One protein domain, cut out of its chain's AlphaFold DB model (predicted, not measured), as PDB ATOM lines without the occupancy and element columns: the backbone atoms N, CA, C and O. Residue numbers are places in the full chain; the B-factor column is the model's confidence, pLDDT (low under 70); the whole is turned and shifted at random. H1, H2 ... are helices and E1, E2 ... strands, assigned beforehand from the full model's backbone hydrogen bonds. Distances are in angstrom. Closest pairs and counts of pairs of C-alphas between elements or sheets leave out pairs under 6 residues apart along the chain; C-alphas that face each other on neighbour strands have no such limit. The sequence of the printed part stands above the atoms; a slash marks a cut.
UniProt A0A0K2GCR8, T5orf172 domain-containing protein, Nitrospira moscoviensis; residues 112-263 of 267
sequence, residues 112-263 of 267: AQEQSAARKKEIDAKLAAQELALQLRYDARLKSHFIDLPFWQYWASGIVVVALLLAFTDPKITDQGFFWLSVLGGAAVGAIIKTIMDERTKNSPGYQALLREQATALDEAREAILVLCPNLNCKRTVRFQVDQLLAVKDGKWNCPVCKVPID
ATOM      1  N   ALA A 112     322.110 538.975 416.292       89.88
ATOM      2  CA  ALA A 112     321.376 538.401 417.418       89.88
ATOM      3  C   ALA A 112     321.980 537.069 417.906       89.88
ATOM      4  O   ALA A 112     322.006 536.810 419.110       89.88
ATOM      5  N   GLN A 113     322.479 536.233 416.990       91.12
ATOM      6  CA  GLN A 113     323.182 534.987 417.315       91.12
ATOM      7  C   GLN A 113     324.537 535.248 417.984       91.12
ATOM      8  O   GLN A 113     324.872 534.594 418.967       91.12
ATOM      9  N   GLU A 114     325.303 536.218 417.491       91.81
ATOM     10  CA  GLU A 114     326.578 536.623 418.086       91.81
ATOM     11  C   GLU A 114     326.374 537.173 419.502       91.81
ATOM     12  O   GLU A 114     327.081 536.771 420.427       91.81
ATOM     13  N   GLN A 115     325.363 538.026 419.705       89.50
ATOM     14  CA  GLN A 115     325.021 538.535 421.034       89.50
ATOM     15  C   GLN A 115     324.583 537.428 421.998       89.50
ATOM     16  O   GLN A 115     325.010 537.420 423.154       89.50
ATOM     17  N   SER A 116     323.744 536.488 421.553       88.50
ATOM     18  CA  SER A 116     323.288 535.390 422.413       88.50
ATOM     19  C   SER A 116     324.427 534.432 422.766       88.50
ATOM     20  O   SER A 116     324.534 534.014 423.919       88.50
ATOM     21  N   ALA A 117     325.329 534.151 421.822       91.38
ATOM     22  CA  ALA A 117     326.519 533.340 422.053       91.38
ATOM     23  C   ALA A 117     327.502 534.018 423.020       91.38
ATOM     24  O   ALA A 117     327.983 533.375 423.955       91.38
ATOM     25  N   ALA A 118     327.771 535.315 422.837       90.75
ATOM     26  CA  ALA A 118     328.633 536.087 423.732       90.75
ATOM     27  C   ALA A 118     328.088 536.089 425.166       90.75
ATOM     28  O   ALA A 118     328.823 535.817 426.114       90.75
ATOM     29  N   ARG A 119     326.779 536.305 425.313       88.19
ATOM     30  CA  ARG A 119     326.106 536.278 426.611       88.19
ATOM     31  C   ARG A 119     326.134 534.903 427.269       88.19
ATOM     32  O   ARG A 119     326.389 534.809 428.465       88.19
ATOM     33  N   LYS A 120     325.887 533.834 426.507       91.25
ATOM     34  CA  LYS A 120     325.989 532.463 427.022       91.25
ATOM     35  C   LYS A 120     327.396 532.191 427.555       91.25
ATOM     36  O   LYS A 120     327.536 531.711 428.670       91.25
ATOM     37  N   LYS A 121     328.428 532.582 426.804       93.56
ATOM     38  CA  LYS A 121     329.826 532.433 427.224       93.56
ATOM     39  C   LYS A 121     330.131 533.175 428.531       93.56
ATOM     40  O   LYS A 121     330.880 532.663 429.356       93.56
ATOM     41  N   GLU A 122     329.567 534.366 428.722       91.75
ATOM     42  CA  GLU A 122     329.716 535.137 429.962       91.75
ATOM     43  C   GLU A 122     329.054 534.438 431.162       91.75
ATOM     44  O   GLU A 122     329.663 534.332 432.227       91.75
ATOM     45  N   ILE A 123     327.846 533.899 430.975       91.44
ATOM     46  CA  ILE A 123     327.140 533.098 431.988       91.44
ATOM     47  C   ILE A 123     327.945 531.836 432.331       91.44
ATOM     48  O   ILE A 123     328.212 531.592 433.507       91.44
ATOM     49  N   ASP A 124     328.393 531.082 431.325       93.19
ATOM     50  CA  ASP A 124     329.170 529.849 431.505       93.19
ATOM     51  C   ASP A 124     330.485 530.120 432.262       93.19
ATOM     52  O   ASP A 124     330.861 529.367 433.158       93.19
ATOM     53  N   ALA A 125     331.165 531.234 431.961       93.38
ATOM     54  CA  ALA A 125     332.377 531.641 432.670       93.38
ATOM     55  C   ALA A 125     332.112 531.945 434.156       93.38
ATOM     56  O   ALA A 125     332.916 531.573 435.013       93.38
ATOM     57  N   LYS A 126     330.982 532.588 434.476       90.56
ATOM     58  CA  LYS A 126     330.580 532.844 435.866       90.56
ATOM     59  C   LYS A 126     330.220 531.573 436.617       90.56
ATOM     60  O   LYS A 126     330.653 531.415 437.757       90.56
ATOM     61  N   LEU A 127     329.471 530.672 435.986       93.19
ATOM     62  CA  LEU A 127     329.136 529.374 436.569       93.19
ATOM     63  C   LEU A 127     330.410 528.580 436.874       93.19
ATOM     64  O   LEU A 127     330.590 528.131 438.001       93.19
ATOM     65  N   ALA A 128     331.352 528.513 435.928       93.25
ATOM     66  CA  ALA A 128     332.632 527.840 436.135       93.25
ATOM     67  C   ALA A 128     333.453 528.462 437.281       93.25
ATOM     68  O   ALA A 128     334.037 527.742 438.092       93.25
ATOM     69  N   ALA A 129     333.479 529.795 437.388       92.62
ATOM     70  CA  ALA A 129     334.150 530.481 438.493       92.62
ATOM     71  C   ALA A 129     333.494 530.170 439.852       92.62
ATOM     72  O   ALA A 129     334.195 529.950 440.842       92.62
ATOM     73  N   GLN A 130     332.160 530.116 439.896       91.19
ATOM     74  CA  GLN A 130     331.395 529.762 441.092       91.19
ATOM     75  C   GLN A 130     331.624 528.297 441.496       91.19
ATOM     76  O   GLN A 130     331.876 528.031 442.672       91.19
ATOM     77  N   GLU A 131     331.596 527.361 440.542       92.94
ATOM     78  CA  GLU A 131     331.908 525.943 440.772       92.94
ATOM     79  C   GLU A 131     333.310 525.768 441.357       92.94
ATOM     80  O   GLU A 131     333.473 525.097 442.377       92.94
ATOM     81  N   LEU A 132     334.314 526.416 440.759       94.81
ATOM     82  CA  LEU A 132     335.693 526.343 441.232       94.81
ATOM     83  C   LEU A 132     335.830 526.903 442.654       94.81
ATOM     84  O   LEU A 132     336.454 526.277 443.511       94.81
ATOM     85  N   ALA A 133     335.223 528.059 442.936       93.00
ATOM     86  CA  ALA A 133     335.241 528.647 444.274       93.00
ATOM     87  C   ALA A 133     334.589 527.722 445.315       93.00
ATOM     88  O   ALA A 133     335.079 527.597 446.441       93.00
ATOM     89  N   LEU A 134     333.501 527.046 444.934       93.25
ATOM     90  CA  LEU A 134     332.811 526.089 445.787       93.25
ATOM     91  C   LEU A 134     333.666 524.839 446.035       93.25
ATOM     92  O   LEU A 134     333.822 524.438 447.187       93.25
ATOM     93  N   GLN A 135     334.272 524.266 444.990       93.75
ATOM     94  CA  GLN A 135     335.186 523.124 445.103       93.75
ATOM     95  C   GLN A 135     336.345 523.430 446.047       93.75
ATOM     96  O   GLN A 135     336.531 522.715 447.027       93.75
ATOM     97  N   LEU A 136     337.040 524.553 445.839       95.62
ATOM     98  CA  LEU A 136     338.153 524.971 446.696       95.62
ATOM     99  C   LEU A 136     337.729 525.130 448.163       95.62
ATOM    100  O   LEU A 136     338.477 524.768 449.075       95.62
ATOM    101  N   ARG A 137     336.517 525.643 448.409       94.75
ATOM    102  CA  ARG A 137     335.962 525.783 449.760       94.75
ATOM    103  C   ARG A 137     335.714 524.429 450.425       94.75
ATOM    104  O   ARG A 137     336.032 524.275 451.606       94.75
ATOM    105  N   TYR A 138     335.146 523.466 449.702       94.19
ATOM    106  CA  TYR A 138     334.923 522.116 450.226       94.19
ATOM    107  C   TYR A 138     336.232 521.351 450.407       94.19
ATOM    108  O   TYR A 138     336.402 520.712 451.441       94.19
ATOM    109  N   ASP A 139     337.193 521.491 449.497       92.00
ATOM    110  CA  ASP A 139     338.517 520.877 449.619       92.00
ATOM    111  C   ASP A 139     339.259 521.385 450.860       92.00
ATOM    112  O   ASP A 139     339.857 520.602 451.603       92.00
ATOM    113  N   ALA A 140     339.188 522.692 451.132       93.38
ATOM    114  CA  ALA A 140     339.740 523.272 452.353       93.38
ATOM    115  C   ALA A 140     339.058 522.705 453.611       93.38
ATOM    116  O   ALA A 140     339.741 522.351 454.572       93.38
ATOM    117  N   ARG A 141     337.724 522.562 453.587       93.56
ATOM    118  CA  ARG A 141     336.938 521.967 454.680       93.56
ATOM    119  C   ARG A 141     337.276 520.483 454.889       93.56
ATOM    120  O   ARG A 141     337.406 520.042 456.029       93.56
ATOM    121  N   LEU A 142     337.454 519.715 453.814       91.94
ATOM    122  CA  LEU A 142     337.865 518.312 453.882       91.94
ATOM    123  C   LEU A 142     339.244 518.188 454.529       91.94
ATOM    124  O   LEU A 142     339.396 517.425 455.477       91.94
ATOM    125  N   LYS A 143     340.216 519.002 454.100       90.19
ATOM    126  CA  LYS A 143     341.564 519.014 454.689       90.19
ATOM    127  C   LYS A 143     341.574 519.437 456.160       90.19
ATOM    128  O   LYS A 143     342.394 518.931 456.918       90.19
ATOM    129  N   SER A 144     340.686 520.346 456.578       90.19
ATOM    130  CA  SER A 144     340.618 520.776 457.980       90.19
ATOM    131  C   SER A 144     339.972 519.739 458.901       90.19
ATOM    132  O   SER A 144     340.352 519.648 460.064       90.19
ATOM    133  N   HIS A 145     338.989 518.975 458.411       89.81
ATOM    134  CA  HIS A 145     338.293 517.962 459.214       89.81
ATOM    135  C   HIS A 145     338.947 516.577 459.157       89.81
ATOM    136  O   HIS A 145     338.867 515.834 460.134       89.81
ATOM    137  N   PHE A 146     339.599 516.234 458.046       88.75
ATOM    138  CA  PHE A 146     340.245 514.942 457.823       88.75
ATOM    139  C   PHE A 146     341.726 515.170 457.527       88.75
ATOM    140  O   PHE A 146     342.138 515.359 456.382       88.75
ATOM    141  N   ILE A 147     342.523 515.188 458.592       83.19
ATOM    142  CA  ILE A 147     343.971 515.370 458.508       83.19
ATOM    143  C   ILE A 147     344.577 514.101 457.900       83.19
ATOM    144  O   ILE A 147     344.570 513.049 458.539       83.19
ATOM    145  N   ASP A 148     345.111 514.197 456.681       84.38
ATOM    146  CA  ASP A 148     345.930 513.130 456.101       84.38
ATOM    147  C   ASP A 148     347.358 513.266 456.633       84.38
ATOM    148  O   ASP A 148     348.036 514.278 456.424       84.38
ATOM    149  N   LEU A 149     347.800 512.260 457.381       87.50
ATOM    150  CA  LEU A 149     349.151 512.223 457.914       87.50
ATOM    151  C   LEU A 149     350.140 511.918 456.778       87.50
ATOM    152  O   LEU A 149     349.857 511.118 455.883       87.50
ATOM    153  N   PRO A 150     351.337 512.522 456.786       92.62
ATOM    154  CA  PRO A 150     352.337 512.221 455.775       92.62
ATOM    155  C   PRO A 150     352.792 510.756 455.881       92.62
ATOM    156  O   PRO A 150     352.899 510.202 456.977       92.62
ATOM    157  N   PHE A 151     353.129 510.137 454.740       93.81
ATOM    158  CA  PHE A 151     353.481 508.709 454.663       93.81
ATOM    159  C   PHE A 151     354.548 508.273 455.679       93.81
ATOM    160  O   PHE A 151     354.462 507.177 456.226       93.81
ATOM    161  N   TRP A 152     355.523 509.135 455.982       94.06
ATOM    162  CA  TRP A 152     356.604 508.809 456.912       94.06
ATOM    163  C   TRP A 152     356.108 508.455 458.324       94.06
ATOM    164  O   TRP A 152     356.756 507.660 458.996       94.06
ATOM    165  N   GLN A 153     354.963 508.987 458.770       93.88
ATOM    166  CA  GLN A 153     354.392 508.644 460.078       93.88
ATOM    167  C   GLN A 153     353.827 507.222 460.085       93.88
ATOM    168  O   GLN A 153     354.061 506.461 461.025       93.88
ATOM    169  N   TYR A 154     353.157 506.829 458.999       94.31
ATOM    170  CA  TYR A 154     352.707 505.453 458.803       94.31
ATOM    171  C   TYR A 154     353.891 504.496 458.666       94.31
ATOM    172  O   TYR A 154     353.898 503.440 459.293       94.31
ATOM    173  N   TRP A 155     354.927 504.888 457.922       95.81
ATOM    174  CA  TRP A 155     356.177 504.138 457.819       95.81
ATOM    175  C   TRP A 155     356.842 503.940 459.187       95.81
ATOM    176  O   TRP A 155     357.139 502.805 459.547       95.81
ATOM    177  N   ALA A 156     356.984 504.997 459.992       95.25
ATOM    178  CA  ALA A 156     357.536 504.911 461.343       95.25
ATOM    179  C   ALA A 156     356.727 503.958 462.240       95.25
ATOM    180  O   ALA A 156     357.310 503.123 462.933       95.25
ATOM    181  N   SER A 157     355.391 504.013 462.177       93.12
ATOM    182  CA  SER A 157     354.531 503.062 462.896       93.12
ATOM    183  C   SER A 157     354.717 501.618 462.406       93.12
ATOM    184  O   SER A 157     354.781 500.692 463.212       93.12
ATOM    185  N   GLY A 158     354.893 501.427 461.095       95.06
ATOM    186  CA  GLY A 158     355.150 500.127 460.487       95.06
ATOM    187  C   GLY A 158     356.496 499.540 460.909       95.06
ATOM    188  O   GLY A 158     356.565 498.346 461.190       95.06
ATOM    189  N   ILE A 159     357.546 500.366 461.025       95.94
ATOM    190  CA  ILE A 159     358.858 499.941 461.544       95.94
ATOM    191  C   ILE A 159     358.701 499.370 462.952       95.94
ATOM    192  O   ILE A 159     359.212 498.287 463.221       95.94
ATOM    193  N   VAL A 160     357.976 500.066 463.836       95.19
ATOM    194  CA  VAL A 160     357.744 499.608 465.216       95.19
ATOM    195  C   VAL A 160     357.022 498.261 465.228       95.19
ATOM    196  O   VAL A 160     357.444 497.352 465.939       95.19
ATOM    197  N   VAL A 161     355.980 498.097 464.407       94.25
ATOM    198  CA  VAL A 161     355.240 496.828 464.297       94.25
ATOM    199  C   VAL A 161     356.152 495.691 463.831       94.25
ATOM    200  O   VAL A 161     356.167 494.630 464.452       94.25
ATOM    201  N   VAL A 162     356.944 495.900 462.776       94.06
ATOM    202  CA  VAL A 162     357.846 494.866 462.240       94.06
ATOM    203  C   VAL A 162     358.985 494.553 463.210       94.06
ATOM    204  O   VAL A 162     359.308 493.385 463.402       94.06
ATOM    205  N   ALA A 163     359.572 495.563 463.856       92.00
ATOM    206  CA  ALA A 163     360.616 495.379 464.863       92.00
ATOM    207  C   ALA A 163     360.120 494.554 466.058       92.00
ATOM    208  O   ALA A 163     360.814 493.637 466.495       92.00
ATOM    209  N   LEU A 164     358.904 494.829 466.546       91.75
ATOM    210  CA  LEU A 164     358.278 494.029 467.600       91.75
ATOM    211  C   LEU A 164     358.056 492.586 467.138       91.75
ATOM    212  O   LEU A 164     358.436 491.664 467.853       91.75
ATOM    213  N   LEU A 165     357.504 492.373 465.940       90.81
ATOM    214  CA  LEU A 165     357.283 491.025 465.403       90.81
ATOM    215  C   LEU A 165     358.589 490.223 465.316       90.81
ATOM    216  O   LEU A 165     358.636 489.109 465.829       90.81
ATOM    217  N   LEU A 166     359.650 490.806 464.748       89.31
ATOM    218  CA  LEU A 166     360.959 490.153 464.627       89.31
ATOM    219  C   LEU A 166     361.575 489.828 465.995       89.31
ATOM    220  O   LEU A 166     362.120 488.740 466.172       89.31
ATOM    221  N   ALA A 167     361.442 490.734 466.971       87.00
ATOM    222  CA  ALA A 167     361.934 490.525 468.333       87.00
ATOM    223  C   ALA A 167     361.219 489.370 469.059       87.00
ATOM    224  O   ALA A 167     361.832 488.703 469.891       87.00
ATOM    225  N   PHE A 168     359.944 489.114 468.744       85.81
ATOM    226  CA  PHE A 168     359.188 487.989 469.305       85.81
ATOM    227  C   PHE A 168     359.429 486.662 468.570       85.81
ATOM    228  O   PHE A 168     359.283 485.607 469.188       85.81
ATOM    229  N   THR A 169     359.760 486.682 467.275       83.19
ATOM    230  CA  THR A 169     359.783 485.463 466.449       83.19
ATOM    231  C   THR A 169     361.155 484.823 466.295       83.19
ATOM    232  O   THR A 169     361.202 483.609 466.107       83.19
ATOM    233  N   ASP A 170     362.259 485.583 466.333       69.25
ATOM    234  CA  ASP A 170     363.560 485.012 465.961       69.25
ATOM    235  C   ASP A 170     364.770 485.664 466.675       69.25
ATOM    236  O   ASP A 170     365.266 486.711 466.251       69.25
ATOM    237  N   PRO A 171     365.314 485.054 467.750       69.00
ATOM    238  CA  PRO A 171     366.411 485.636 468.531       69.00
ATOM    239  C   PRO A 171     367.799 485.516 467.871       69.00
ATOM    240  O   PRO A 171     368.796 485.880 468.489       69.00
ATOM    241  N   LYS A 172     367.902 484.971 466.648       81.50
ATOM    242  CA  LYS A 172     369.184 484.703 465.960       81.50
ATOM    243  C   LYS A 172     369.509 485.662 464.809       81.50
ATOM    244  O   LYS A 172     370.514 485.467 464.124       81.50
ATOM    245  N   ILE A 173     368.676 486.673 464.569       84.25
ATOM    246  CA  ILE A 173     368.915 487.681 463.529       84.25
ATOM    247  C   ILE A 173     370.104 488.565 463.942       84.25
ATOM    248  O   ILE A 173     370.197 488.989 465.089       84.25
ATOM    249  N   THR A 174     371.016 488.859 463.011       88.94
ATOM    250  CA  THR A 174     372.116 489.808 463.248       88.94
ATOM    251  C   THR A 174     371.593 491.235 463.415       88.94
ATOM    252  O   THR A 174     370.655 491.631 462.726       88.94
ATOM    253  N   ASP A 175     372.251 492.053 464.241       86.25
ATOM    254  CA  ASP A 175     371.820 493.434 464.528       86.25
ATOM    255  C   ASP A 175     371.587 494.277 463.258       86.25
ATOM    256  O   ASP A 175     370.607 495.015 463.148       86.25
ATOM    257  N   GLN A 176     372.452 494.123 462.247       87.25
ATOM    258  CA  GLN A 176     372.293 494.795 460.952       87.25
ATOM    259  C   GLN A 176     371.093 494.266 460.153       87.25
ATOM    260  O   GLN A 176     370.394 495.044 459.504       87.25
ATOM    261  N   GLY A 177     370.838 492.956 460.200       86.56
ATOM    262  CA  GLY A 177     369.681 492.336 459.558       86.56
ATOM    263  C   GLY A 177     368.370 492.786 460.200       86.56
ATOM    264  O   GLY A 177     367.436 493.137 459.483       86.56
ATOM    265  N   PHE A 178     368.329 492.863 461.532       88.44
ATOM    266  CA  PHE A 178     367.182 493.366 462.288       88.44
ATOM    267  C   PHE A 178     366.833 494.798 461.865       88.44
ATOM    268  O   PHE A 178     365.697 495.071 461.480       88.44
ATOM    269  N   PHE A 179     367.827 495.692 461.830       90.56
ATOM    270  CA  PHE A 179     367.634 497.085 461.428       90.56
ATOM    271  C   PHE A 179     367.053 497.223 460.010       90.56
ATOM    272  O   PHE A 179     366.024 497.875 459.818       90.56
ATOM    273  N   TRP A 180     367.679 496.594 459.009       92.44
ATOM    274  CA  TRP A 180     367.246 496.743 457.615       92.44
ATOM    275  C   TRP A 180     365.903 496.063 457.328       92.44
ATOM    276  O   TRP A 180     365.094 496.622 456.584       92.44
ATOM    277  N   LEU A 181     365.624 494.907 457.942       89.75
ATOM    278  CA  LEU A 181     364.333 494.226 457.803       89.75
ATOM    279  C   LEU A 181     363.193 495.039 458.423       89.75
ATOM    280  O   LEU A 181     362.131 495.145 457.810       89.75
ATOM    281  N   SER A 182     363.404 495.671 459.581       89.88
ATOM    282  CA  SER A 182     362.405 496.563 460.181       89.88
ATOM    283  C   SER A 182     362.164 497.816 459.341       89.88
ATOM    284  O   SER A 182     361.014 498.202 459.143       89.88
ATOM    285  N   VAL A 183     363.219 498.431 458.802       93.62
ATOM    286  CA  VAL A 183     363.125 499.641 457.969       93.62
ATOM    287  C   VAL A 183     362.386 499.384 456.650       93.62
ATOM    288  O   VAL A 183     361.453 500.120 456.312       93.62
ATOM    289  N   LEU A 184     362.773 498.338 455.914       92.62
ATOM    290  CA  LEU A 184     362.171 497.995 454.621       92.62
ATOM    291  C   LEU A 184     360.792 497.348 454.792       92.62
ATOM    292  O   LEU A 184     359.841 497.731 454.109       92.62
ATOM    293  N   GLY A 185     360.650 496.419 455.743       91.25
ATOM    294  CA  GLY A 185     359.368 495.790 456.067       91.25
ATOM    295  C   GLY A 185     358.350 496.796 456.605       91.25
ATOM    296  O   GLY A 185     357.168 496.736 456.263       91.25
ATOM    297  N   GLY A 186     358.812 497.784 457.376       94.38
ATOM    298  CA  GLY A 186     357.979 498.865 457.890       94.38
ATOM    299  C   GLY A 186     357.342 499.720 456.795       94.38
ATOM    300  O   GLY A 186     356.249 500.241 457.002       94.38
ATOM    301  N   ALA A 187     357.956 499.841 455.611       94.62
ATOM    302  CA  ALA A 187     357.365 500.574 454.486       94.62
ATOM    303  C   ALA A 187     356.149 499.842 453.904       94.62
ATOM    304  O   ALA A 187     355.126 500.473 453.637       94.62
ATOM    305  N   ALA A 188     356.228 498.513 453.777       94.19
ATOM    306  CA  ALA A 188     355.110 497.688 453.327       94.19
ATOM    307  C   ALA A 188     353.953 497.713 454.338       94.19
ATOM    308  O   ALA A 188     352.811 497.977 453.965       94.19
ATOM    309  N   VAL A 189     354.254 497.522 455.629       95.00
ATOM    310  CA  VAL A 189     353.246 497.594 456.700       95.00
ATOM    311  C   VAL A 189     352.645 498.998 456.797       95.00
ATOM    312  O   VAL A 189     351.429 499.137 456.869       95.00
ATOM    313  N   GLY A 190     353.466 500.047 456.725       94.38
ATOM    314  CA  GLY A 190     353.008 501.436 456.728       94.38
ATOM    315  C   GLY A 190     352.095 501.770 455.545       94.38
ATOM    316  O   GLY A 190     351.079 502.434 455.735       94.38
ATOM    317  N   ALA A 191     352.394 501.269 454.342       94.81
ATOM    318  CA  ALA A 191     351.519 501.428 453.180       94.81
ATOM    319  C   ALA A 191     350.154 500.755 453.392       94.81
ATOM    320  O   ALA A 191     349.132 501.376 453.117       94.81
ATOM    321  N   ILE A 192     350.133 499.538 453.950       95.12
ATOM    322  CA  ILE A 192     348.892 498.818 454.285       95.12
ATOM    323  C   ILE A 192     348.090 499.566 455.362       95.12
ATOM    324  O   ILE A 192     346.875 499.706 455.252       95.12
ATOM    325  N   ILE A 193     348.749 500.084 456.403       92.75
ATOM    326  CA  ILE A 193     348.075 500.876 457.442       92.75
ATOM    327  C   ILE A 193     347.462 502.137 456.827       92.75
ATOM    328  O   ILE A 193     346.298 502.436 457.099       92.75
ATOM    329  N   LYS A 194     348.208 502.852 455.972       93.88
ATOM    330  CA  LYS A 194     347.698 504.049 455.298       93.88
ATOM    331  C   LYS A 194     346.476 503.723 454.442       93.88
ATOM    332  O   LYS A 194     345.476 504.419 454.562       93.88
ATOM    333  N   THR A 195     346.516 502.676 453.613       93.38
ATOM    334  CA  THR A 195     345.369 502.330 452.756       93.38
ATOM    335  C   THR A 195     344.130 502.001 453.584       93.38
ATOM    336  O   THR A 195     343.057 502.527 453.299       93.38
ATOM    337  N   ILE A 196     344.279 501.227 454.664       92.69
ATOM    338  CA  ILE A 196     343.175 500.906 455.582       92.69
ATOM    339  C   ILE A 196     342.619 502.174 456.246       92.69
ATOM    340  O   ILE A 196     341.401 502.323 456.380       92.69
ATOM    341  N   MET A 197     343.481 503.094 456.687       91.12
ATOM    342  CA  MET A 197     343.049 504.340 457.330       91.12
ATOM    343  C   MET A 197     342.379 505.307 456.348       91.12
ATOM    344  O   MET A 197     341.337 505.878 456.684       91.12
ATOM    345  N   ASP A 198     342.909 505.440 455.134       90.75
ATOM    346  CA  ASP A 198     342.307 506.229 454.059       90.75
ATOM    347  C   ASP A 198     340.917 505.680 453.702       90.75
ATOM    348  O   ASP A 198     339.958 506.444 453.594       90.75
ATOM    349  N   GLU A 199     340.780 504.358 453.557       92.19
ATOM    350  CA  GLU A 199     339.495 503.706 453.282       92.19
ATOM    351  C   GLU A 199     338.492 503.907 454.417       92.19
ATOM    352  O   GLU A 199     337.344 504.273 454.164       92.19
ATOM    353  N   ARG A 200     338.911 503.742 455.678       89.94
ATOM    354  CA  ARG A 200     338.047 504.027 456.837       89.94
ATOM    355  C   ARG A 200     337.593 505.481 456.865       89.94
ATOM    356  O   ARG A 200     336.426 505.745 457.143       89.94
ATOM    357  N   THR A 201     338.493 506.411 456.560       90.19
ATOM    358  CA  THR A 201     338.184 507.845 456.522       90.19
ATOM    359  C   THR A 201     337.179 508.147 455.416       90.19
ATOM    360  O   THR A 201     336.146 508.763 455.683       90.19
ATOM    361  N   LYS A 202     337.414 507.629 454.205       90.50
ATOM    362  CA  LYS A 202     336.513 507.787 453.053       90.50
ATOM    363  C   LYS A 202     335.145 507.149 453.282       90.50
ATOM    364  O   LYS A 202     334.144 507.696 452.833       90.50
ATOM    365  N   ASN A 203     335.080 506.029 453.997       92.44
ATOM    366  CA  ASN A 203     333.826 505.345 454.324       92.44
ATOM    367  C   ASN A 203     333.133 505.908 455.573       92.44
ATOM    368  O   ASN A 203     332.036 505.465 455.917       92.44
ATOM    369  N   SER A 204     333.737 506.882 456.260       93.00
ATOM    370  CA  SER A 204     333.125 507.486 457.440       93.00
ATOM    371  C   SER A 204     331.835 508.236 457.065       93.00
ATOM    372  O   SER A 204     331.789 508.919 456.033       93.00
ATOM    373  N   PRO A 205     330.781 508.177 457.906       94.56
ATOM    374  CA  PRO A 205     329.535 508.896 457.644       94.56
ATOM    375  C   PRO A 205     329.741 510.404 457.464       94.56
ATOM    376  O   PRO A 205     329.085 511.012 456.625       94.56
ATOM    377  N   GLY A 206     330.680 510.999 458.211       92.31
ATOM    378  CA  GLY A 206     331.003 512.424 458.114       92.31
ATOM    379  C   GLY A 206     331.634 512.808 456.775       92.31
ATOM    380  O   GLY A 206     331.232 513.803 456.176       92.31
ATOM    381  N   TYR A 207     332.578 512.005 456.271       92.31
ATOM    382  CA  TYR A 207     333.215 512.252 454.974       92.31
ATOM    383  C   TYR A 207     332.206 512.118 453.829       92.31
ATOM    384  O   TYR A 207     332.098 512.996 452.975       92.31
ATOM    385  N   GLN A 208     331.398 511.055 453.851       94.62
ATOM    386  CA  GLN A 208     330.353 510.825 452.850       94.62
ATOM    387  C   GLN A 208     329.256 511.896 452.885       94.62
ATOM    388  O   GLN A 208     328.771 512.308 451.833       94.62
ATOM    389  N   ALA A 209     328.870 512.377 454.070       94.56
ATOM    390  CA  ALA A 209     327.904 513.464 454.201       94.56
ATOM    391  C   ALA A 209     328.421 514.763 453.563       94.56
ATOM    392  O   ALA A 209     327.686 515.393 452.807       94.56
ATOM    393  N   LEU A 210     329.690 515.116 453.796       93.50
ATOM    394  CA  LEU A 210     330.314 516.299 453.196       93.50
ATOM    395  C   LEU A 210     330.424 516.201 451.671       93.50
ATOM    396  O   LEU A 210     330.172 517.187 450.986       93.50
ATOM    397  N   LEU A 211     330.746 515.023 451.126       93.44
ATOM    398  CA  LEU A 211     330.758 514.819 449.674       93.44
ATOM    399  C   LEU A 211     329.366 514.957 449.050       93.44
ATOM    400  O   LEU A 211     329.231 515.520 447.966       93.44
ATOM    401  N   ARG A 212     328.318 514.473 449.728       94.88
ATOM    402  CA  ARG A 212     326.935 514.666 449.268       94.88
ATOM    403  C   ARG A 212     326.530 516.136 449.323       94.88
ATOM    404  O   ARG A 212     325.960 516.626 448.358       94.88
ATOM    405  N   GLU A 213     326.869 516.840 450.405       94.69
ATOM    406  CA  GLU A 213     326.649 518.289 450.538       94.69
ATOM    407  C   GLU A 213     327.349 519.057 449.405       94.69
ATOM    408  O   GLU A 213     326.740 519.916 448.770       94.69
ATOM    409  N   GLN A 214     328.601 518.699 449.097       94.94
ATOM    410  CA  GLN A 214     329.354 519.260 447.976       94.94
ATOM    411  C   GLN A 214     328.663 518.997 446.634       94.94
ATOM    412  O   GLN A 214     328.526 519.928 445.844       94.94
ATOM    413  N   ALA A 215     328.224 517.761 446.377       94.19
ATOM    414  CA  ALA A 215     327.540 517.398 445.138       94.19
ATOM    415  C   ALA A 215     326.238 518.194 444.958       94.19
ATOM    416  O   ALA A 215     326.062 518.842 443.931       94.19
ATOM    417  N   THR A 216     325.383 518.245 445.986       94.56
ATOM    418  CA  THR A 216     324.141 519.030 445.947       94.56
ATOM    419  C   THR A 216     324.416 520.519 445.743       94.56
ATOM    420  O   THR A 216     323.769 521.156 444.919       94.56
ATOM    421  N   ALA A 217     325.405 521.081 446.441       92.00
ATOM    422  CA  ALA A 217     325.745 522.492 446.293       92.00
ATOM    423  C   ALA A 217     326.326 522.818 444.902       92.00
ATOM    424  O   ALA A 217     326.106 523.917 444.394       92.00
ATOM    425  N   LEU A 218     327.059 521.886 444.279       93.19
ATOM    426  CA  LEU A 218     327.547 522.023 442.904       93.19
ATOM    427  C   LEU A 218     326.404 521.977 441.889       93.19
ATOM    428  O   LEU A 218     326.378 522.805 440.980       93.19
ATOM    429  N   ASP A 219     325.450 521.064 442.060       92.06
ATOM    430  CA  ASP A 219     324.267 520.987 441.198       92.06
ATOM    431  C   ASP A 219     323.429 522.272 441.302       92.06
ATOM    432  O   ASP A 219     323.072 522.873 440.290       92.06
ATOM    433  N   GLU A 220     323.223 522.793 442.515       89.88
ATOM    434  CA  GLU A 220     322.552 524.082 442.713       89.88
ATOM    435  C   GLU A 220     323.316 525.258 442.082       89.88
ATOM    436  O   GLU A 220     322.697 526.179 441.537       89.88
ATOM    437  N   ALA A 221     324.653 525.238 442.144       89.31
ATOM    438  CA  ALA A 221     325.508 526.271 441.566       89.31
ATOM    439  C   ALA A 221     325.516 526.259 440.029       89.31
ATOM    440  O   ALA A 221     325.752 527.306 439.430       89.31
ATOM    441  N   ARG A 222     325.237 525.112 439.400       91.06
ATOM    442  CA  ARG A 222     325.107 524.960 437.939       91.06
ATOM    443  C   ARG A 222     323.820 525.541 437.394       91.06
ATOM    444  O   ARG A 222     323.801 526.101 436.302       91.06
ATOM    445  N   GLU A 223     322.741 525.393 438.149       91.06
ATOM    446  CA  GLU A 223     321.414 525.827 437.720       91.06
ATOM    447  C   GLU A 223     321.180 527.319 437.962       91.06
ATOM    448  O   GLU A 223     320.358 527.945 437.282       91.06
ATOM    449  N   ALA A 224     321.889 527.917 438.926       90.94
ATOM    450  CA  ALA A 224     321.681 529.310 439.278       90.94
ATOM    451  C   ALA A 224     322.932 530.054 439.755       90.94
ATOM    452  O   ALA A 224     323.703 529.589 440.595       90.94
ATOM    453  N   ILE A 225     323.031 531.307 439.310       89.19
ATOM    454  CA  ILE A 225     324.024 532.262 439.798       89.19
ATOM    455  C   ILE A 225     323.476 532.937 441.058       89.19
ATOM    456  O   ILE A 225     322.373 533.497 441.064       89.19
ATOM    457  N   LEU A 226     324.258 532.886 442.135       86.69
ATOM    458  CA  LEU A 226     323.943 533.525 443.411       86.69
ATOM    459  C   LEU A 226     324.707 534.841 443.533       86.69
ATOM    460  O   LEU A 226     325.933 534.864 443.494       86.69
ATOM    461  N   VAL A 227     323.979 535.942 443.710       87.31
ATOM    462  CA  VAL A 227     324.560 537.290 443.708       87.31
ATOM    463  C   VAL A 227     324.120 538.047 444.951       87.31
ATOM    464  O   VAL A 227     322.935 538.079 445.291       87.31
ATOM    465  N   LEU A 228     325.070 538.667 445.647       88.38
ATOM    466  CA  LEU A 228     324.787 539.498 446.813       88.38
ATOM    467  C   LEU A 228     324.232 540.854 446.372       88.38
ATOM    468  O   LEU A 228     324.733 541.496 445.458       88.38
ATOM    469  N   CYS A 229     323.179 541.323 447.035       86.56
ATOM    470  CA  CYS A 229     322.647 542.647 446.755       86.56
ATOM    471  C   CYS A 229     323.733 543.717 447.006       86.56
ATOM    472  O   CYS A 229     324.296 543.743 448.101       86.56
ATOM    473  N   PRO A 230     323.984 544.637 446.051       85.81
ATOM    474  CA  PRO A 230     325.032 545.652 446.185       85.81
ATOM    475  C   PRO A 230     324.698 546.689 447.267       85.81
ATOM    476  O   PRO A 230     325.567 547.414 447.743       85.81
ATOM    477  N   ASN A 231     323.431 546.763 447.684       86.81
ATOM    478  CA  ASN A 231     323.023 547.583 448.809       86.81
ATOM    479  C   ASN A 231     323.507 546.961 450.131       86.81
ATOM    480  O   ASN A 231     322.956 545.957 450.598       86.81
ATOM    481  N   LEU A 232     324.479 547.627 450.762       82.94
ATOM    482  CA  LEU A 232     325.073 547.270 452.056       82.94
ATOM    483  C   LEU A 232     324.041 547.070 453.178       82.94
ATOM    484  O   LEU A 232     324.279 546.275 454.087       82.94
ATOM    485  N   ASN A 233     322.884 547.738 453.098       86.88
ATOM    486  CA  ASN A 233     321.810 547.611 454.086       86.88
ATOM    487  C   ASN A 233     320.881 546.413 453.826       86.88
ATOM    488  O   ASN A 233     320.149 546.005 454.721       86.88
ATOM    489  N   CYS A 234     320.882 545.840 452.616       85.12
ATOM    490  CA  CYS A 234     319.998 544.728 452.260       85.12
ATOM    491  C   CYS A 234     320.631 543.361 452.555       85.12
ATOM    492  O   CYS A 234     319.938 542.482 453.066       85.12
ATOM    493  N   LYS A 235     321.921 543.173 452.219       84.38
ATOM    494  CA  LYS A 235     322.718 541.936 452.417       84.38
ATOM    495  C   LYS A 235     322.064 540.622 451.953       84.38
ATOM    496  O   LYS A 235     322.504 539.544 452.340       84.38
ATOM    497  N   ARG A 236     321.009 540.677 451.136       86.00
ATOM    498  CA  ARG A 236     320.337 539.475 450.630       86.00
ATOM    499  C   ARG A 236     321.074 538.909 449.431       86.00
ATOM    500  O   ARG A 236     321.430 539.656 448.522       86.00
ATOM    501  N   THR A 237     321.198 537.591 449.401       86.56
ATOM    502  CA  THR A 237     321.595 536.844 448.209       86.56
ATOM    503  C   THR A 237     320.368 536.631 447.331       86.56
ATOM    504  O   THR A 237     319.330 536.162 447.799       86.56
ATOM    505  N   VAL A 238     320.470 537.011 446.064       87.62
ATOM    506  CA  VAL A 238     319.438 536.809 445.048       87.62
ATOM    507  C   VAL A 238     319.884 535.669 444.140       87.62
ATOM    508  O   VAL A 238     321.038 535.628 443.715       87.62
ATOM    509  N   ARG A 239     318.968 534.736 443.870       89.06
ATOM    510  CA  ARG A 239     319.192 533.580 442.998       89.06
ATOM    511  C   ARG A 239     318.664 533.881 441.601       89.06
ATOM    512  O   ARG A 239     317.486 534.203 441.458       89.06
ATOM    513  N   PHE A 240     319.520 533.737 440.596       89.25
ATOM    514  CA  PHE A 240     319.177 533.915 439.189       89.25
ATOM    515  C   PHE A 240     319.324 532.589 438.449       89.25
ATOM    516  O   PHE A 240     320.433 532.079 438.324       89.25
ATOM    517  N   GLN A 241     318.210 532.036 437.968       90.69
ATOM    518  CA  GLN A 241     318.224 530.802 437.177       90.69
ATOM    519  C   GLN A 241     318.874 531.056 435.815       90.69
ATOM    520  O   GLN A 241     318.607 532.085 435.186       90.69
ATOM    521  N   VAL A 242     319.681 530.113 435.333       89.94
ATOM    522  CA  VAL A 242     320.399 530.247 434.054       89.94
ATOM    523  C   VAL A 242     319.438 530.488 432.885       89.94
ATOM    524  O   VAL A 242     319.659 531.400 432.087       89.94
ATOM    525  N   ASP A 243     318.307 529.784 432.840       88.00
ATOM    526  CA  ASP A 243     317.294 529.964 431.790       88.00
ATOM    527  C   ASP A 243     316.710 531.383 431.770       88.00
ATOM    528  O   ASP A 243     316.503 531.981 430.711       88.00
ATOM    529  N   GLN A 244     316.500 531.971 432.951       86.31
ATOM    530  CA  GLN A 244     316.029 533.352 433.075       86.31
ATOM    531  C   GLN A 244     317.092 534.342 432.589       86.31
ATOM    532  O   GLN A 244     316.772 535.342 431.940       86.31
ATOM    533  N   LEU A 245     318.366 534.060 432.865       85.56
ATOM    534  CA  LEU A 245     319.484 534.879 432.406       85.56
ATOM    535  C   LEU A 245     319.683 534.803 430.894       85.56
ATOM    536  O   LEU A 245     320.106 535.800 430.311       85.56
ATOM    537  N   LEU A 246     319.355 533.685 430.250       85.19
ATOM    538  CA  LEU A 246     319.401 533.551 428.792       85.19
ATOM    539  C   LEU A 246     318.208 534.237 428.105       85.19
ATOM    540  O   LEU A 246     318.369 534.791 427.018       85.19
ATOM    541  N   ALA A 247     317.031 534.250 428.737       81.50
ATOM    542  CA  ALA A 247     315.800 534.777 428.140       81.50
ATOM    543  C   ALA A 247     315.674 536.318 428.154       81.50
ATOM    544  O   ALA A 247     315.062 536.903 427.258       81.50
ATOM    545  N   VAL A 248     316.213 537.007 429.167       77.81
ATOM    546  CA  VAL A 248     315.953 538.448 429.378       77.81
ATOM    547  C   VAL A 248     316.868 539.329 428.530       77.81
ATOM    548  O   VAL A 248     318.041 539.446 428.846       77.81
ATOM    549  N   LYS A 249     316.363 540.060 427.528       64.38
ATOM    550  CA  LYS A 249     317.204 540.904 426.647       64.38
ATOM    551  C   LYS A 249     318.028 541.984 427.366       64.38
ATOM    552  O   LYS A 249     319.214 542.094 427.080       64.38
ATOM    553  N   ASP A 250     317.461 542.693 428.343       65.75
ATOM    554  CA  ASP A 250     318.061 543.945 428.841       65.75
ATOM    555  C   ASP A 250     318.899 543.838 430.125       65.75
ATOM    556  O   ASP A 250     319.389 544.858 430.601       65.75
ATOM    557  N   GLY A 251     319.077 542.648 430.714       64.31
ATOM    558  CA  GLY A 251     319.991 542.415 431.855       64.31
ATOM    559  C   GLY A 251     319.724 543.232 433.134       64.31
ATOM    560  O   GLY A 251     320.444 543.085 434.117       64.31
ATOM    561  N   LYS A 252     318.697 544.087 433.150       72.44
ATOM    562  CA  LYS A 252     318.333 544.945 434.278       72.44
ATOM    563  C   LYS A 252     317.444 544.167 435.232       72.44
ATOM    564  O   LYS A 252     316.238 544.053 435.018       72.44
ATOM    565  N   TRP A 253     318.043 543.655 436.296       82.44
ATOM    566  CA  TRP A 253     317.313 543.055 437.402       82.44
ATOM    567  C   TRP A 253     317.225 544.044 438.549       82.44
ATOM    568  O   TRP A 253     318.125 544.849 438.741       82.44
ATOM    569  N   ASN A 254     316.157 543.978 439.336       86.31
ATOM    570  CA  ASN A 254     316.041 544.751 440.565       86.31
ATOM    571  C   ASN A 254     315.970 543.791 441.741       86.31
ATOM    572  O   ASN A 254     315.293 542.762 441.676       86.31
ATOM    573  N   CYS A 255     316.622 544.150 442.845       85.69
ATOM    574  CA  CYS A 255     316.461 543.422 444.093       85.69
ATOM    575  C   CYS A 255     314.963 543.332 444.440       85.69
ATOM    576  O   CYS A 255     314.300 544.375 444.487       85.69
ATOM    577  N   PRO A 256     314.408 542.145 444.753       85.88
ATOM    578  CA  PRO A 256     312.985 542.016 445.069       85.88
ATOM    579  C   PRO A 256     312.570 542.869 446.278       85.88
ATOM    580  O   PRO A 256     311.420 543.302 446.350       85.88
ATOM    581  N   VAL A 257     313.523 543.160 447.170       86.81
ATOM    582  CA  VAL A 257     313.318 543.878 448.432       86.81
ATOM    583  C   VAL A 257     313.601 545.363 448.302       86.81
ATOM    584  O   VAL A 257     312.688 546.168 448.415       86.81
ATOM    585  N   CYS A 258     314.860 545.739 448.060       89.25
ATOM    586  CA  CYS A 258     315.269 547.143 448.082       89.25
ATOM    587  C   CYS A 258     315.153 547.839 446.722       89.25
ATOM    588  O   CYS A 258     315.491 549.011 446.619       89.25
ATOM    589  N   LYS A 259     314.713 547.121 445.677       88.50
ATOM    590  CA  LYS A 259     314.525 547.614 444.302       88.50
ATOM    591  C   LYS A 259     315.769 548.216 443.628       88.50
ATOM    592  O   LYS A 259     315.662 548.682 442.500       88.50
ATOM    593  N   VAL A 260     316.939 548.153 444.266       88.50
ATOM    594  CA  VAL A 260     318.222 548.566 443.682       88.50
ATOM    595  C   VAL A 260     318.544 547.678 442.474       88.50
ATOM    596  O   VAL A 260     318.343 546.459 442.577       88.50
ATOM    597  N   PRO A 261     319.034 548.251 441.361       86.88
ATOM    598  CA  PRO A 261     319.435 547.479 440.197       86.88
ATOM    599  C   PRO A 261     320.592 546.533 440.536       86.88
ATOM    600  O   PRO A 261     321.558 546.904 441.202       86.88
ATOM    601  N   ILE A 262     320.474 545.295 440.076       86.69
ATOM    602  CA  ILE A 262     321.448 544.219 440.208       86.69
ATOM    603  C   ILE A 262     321.780 543.749 438.797       86.69
ATOM    604  O   ILE A 262     320.887 543.423 438.017       86.69
ATOM    605  N   ASP A 263     323.069 543.700 438.487       85.56
ATOM    606  CA  ASP A 263     323.572 543.050 437.285       85.56
ATOM    607  C   ASP A 263     324.295 541.763 437.710       85.56
ATOM    608  O   ASP A 263     325.369 541.841 438.315       85.56
TER     609      ASP A 263
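AT A GLANCE: This is residues 112 to 263 of the 267 residues of the protein "T5orf172 domain-containing protein" of Nitrospira moscoviensis (UniProt A0A0K2GCR8). What does the printed part look like? It is a long rod of helices running out and back: H1 and H2 go out, H3 and H4 return, with H4 beside part of H1 and H2 crossing H3 steeply toward the other end. Near the first half of H1 sits a small head made of the hairpin E1 and E2, the short helix H5 and the stretch 248 to 263. What is it made of? The printed part has 152 residues with five named helices and two named strands, in the order H1, H2, H3, H4, E1, E2, H5; it is mostly helix, and its sheet, E1 - E2, is antiparallel. How large is its outline? It is extended, with a radius of gyration of the C-alphas of 27.4 A and spans of 87 by 37 by 23 A.

IN THESE COORDINATES: Where do the long helices run? H1, residues 112 to 145, begins at C-alpha 112 at (321.376, 538.401, 417.418) and is 49.5 A long. H2 is residues 151 to 169, 26.8 A, and H3 is residues 175 to 202, 39.8 A, with a kink of 26 degrees near residue 187. H4, residues 205 to 223, is 27.4 A long. What follows H4? Strands E1, residues 224 to 228, and E2, residues 237 to 241, are each 13.0 A long. H5, residues 242 to 247, measures 8.8 A and ends at C-alpha 247 at (315.800, 534.777, 428.140).

HOW THE PARTS SIT: What does H1 touch? With residues 127 to 142 alone it touches H4, opposite ways at a shallow tilt of 14 degrees; the closest C-alphas, of Leu 127 and Arg 222, are 6.1 A apart. With residues 116 to 123 alone it touches H5, the closest C-alphas being those of Lys 120 and Leu 246, 6.9 A. How do H2 and H3 stand? They touch at a steep tilt of 54 degrees, opposite ways, and their closest C-alphas, of Ile 159 and Gly 186, are 3.9 A apart; H1 and H3 are apart. What do the backbones show? In the hairpin E1 and E2, N 225 and O 240 are 2.9 A apart and N 238 and O 227 are 2.8 A apart, within hydrogen-bond range. Every O i to N i+4 pair is within range in H1, H2, H4 and H5, and 22 of 24 are in H3.

THE WHOLE: How far does it reach? The two C-alphas farthest apart, those of Ala 112 and Lys 172, are 86.7 A apart. Is it continuous? The printed part has no cut and no long link, but residues 248 to 263 hold no named element; there residues 253 to 254 pair antiparallel with 261 to 262. Where is confidence low? The mean pLDDT of the printed part is 89.6, and residues 170 to 171 and 249 to 251 are under 70.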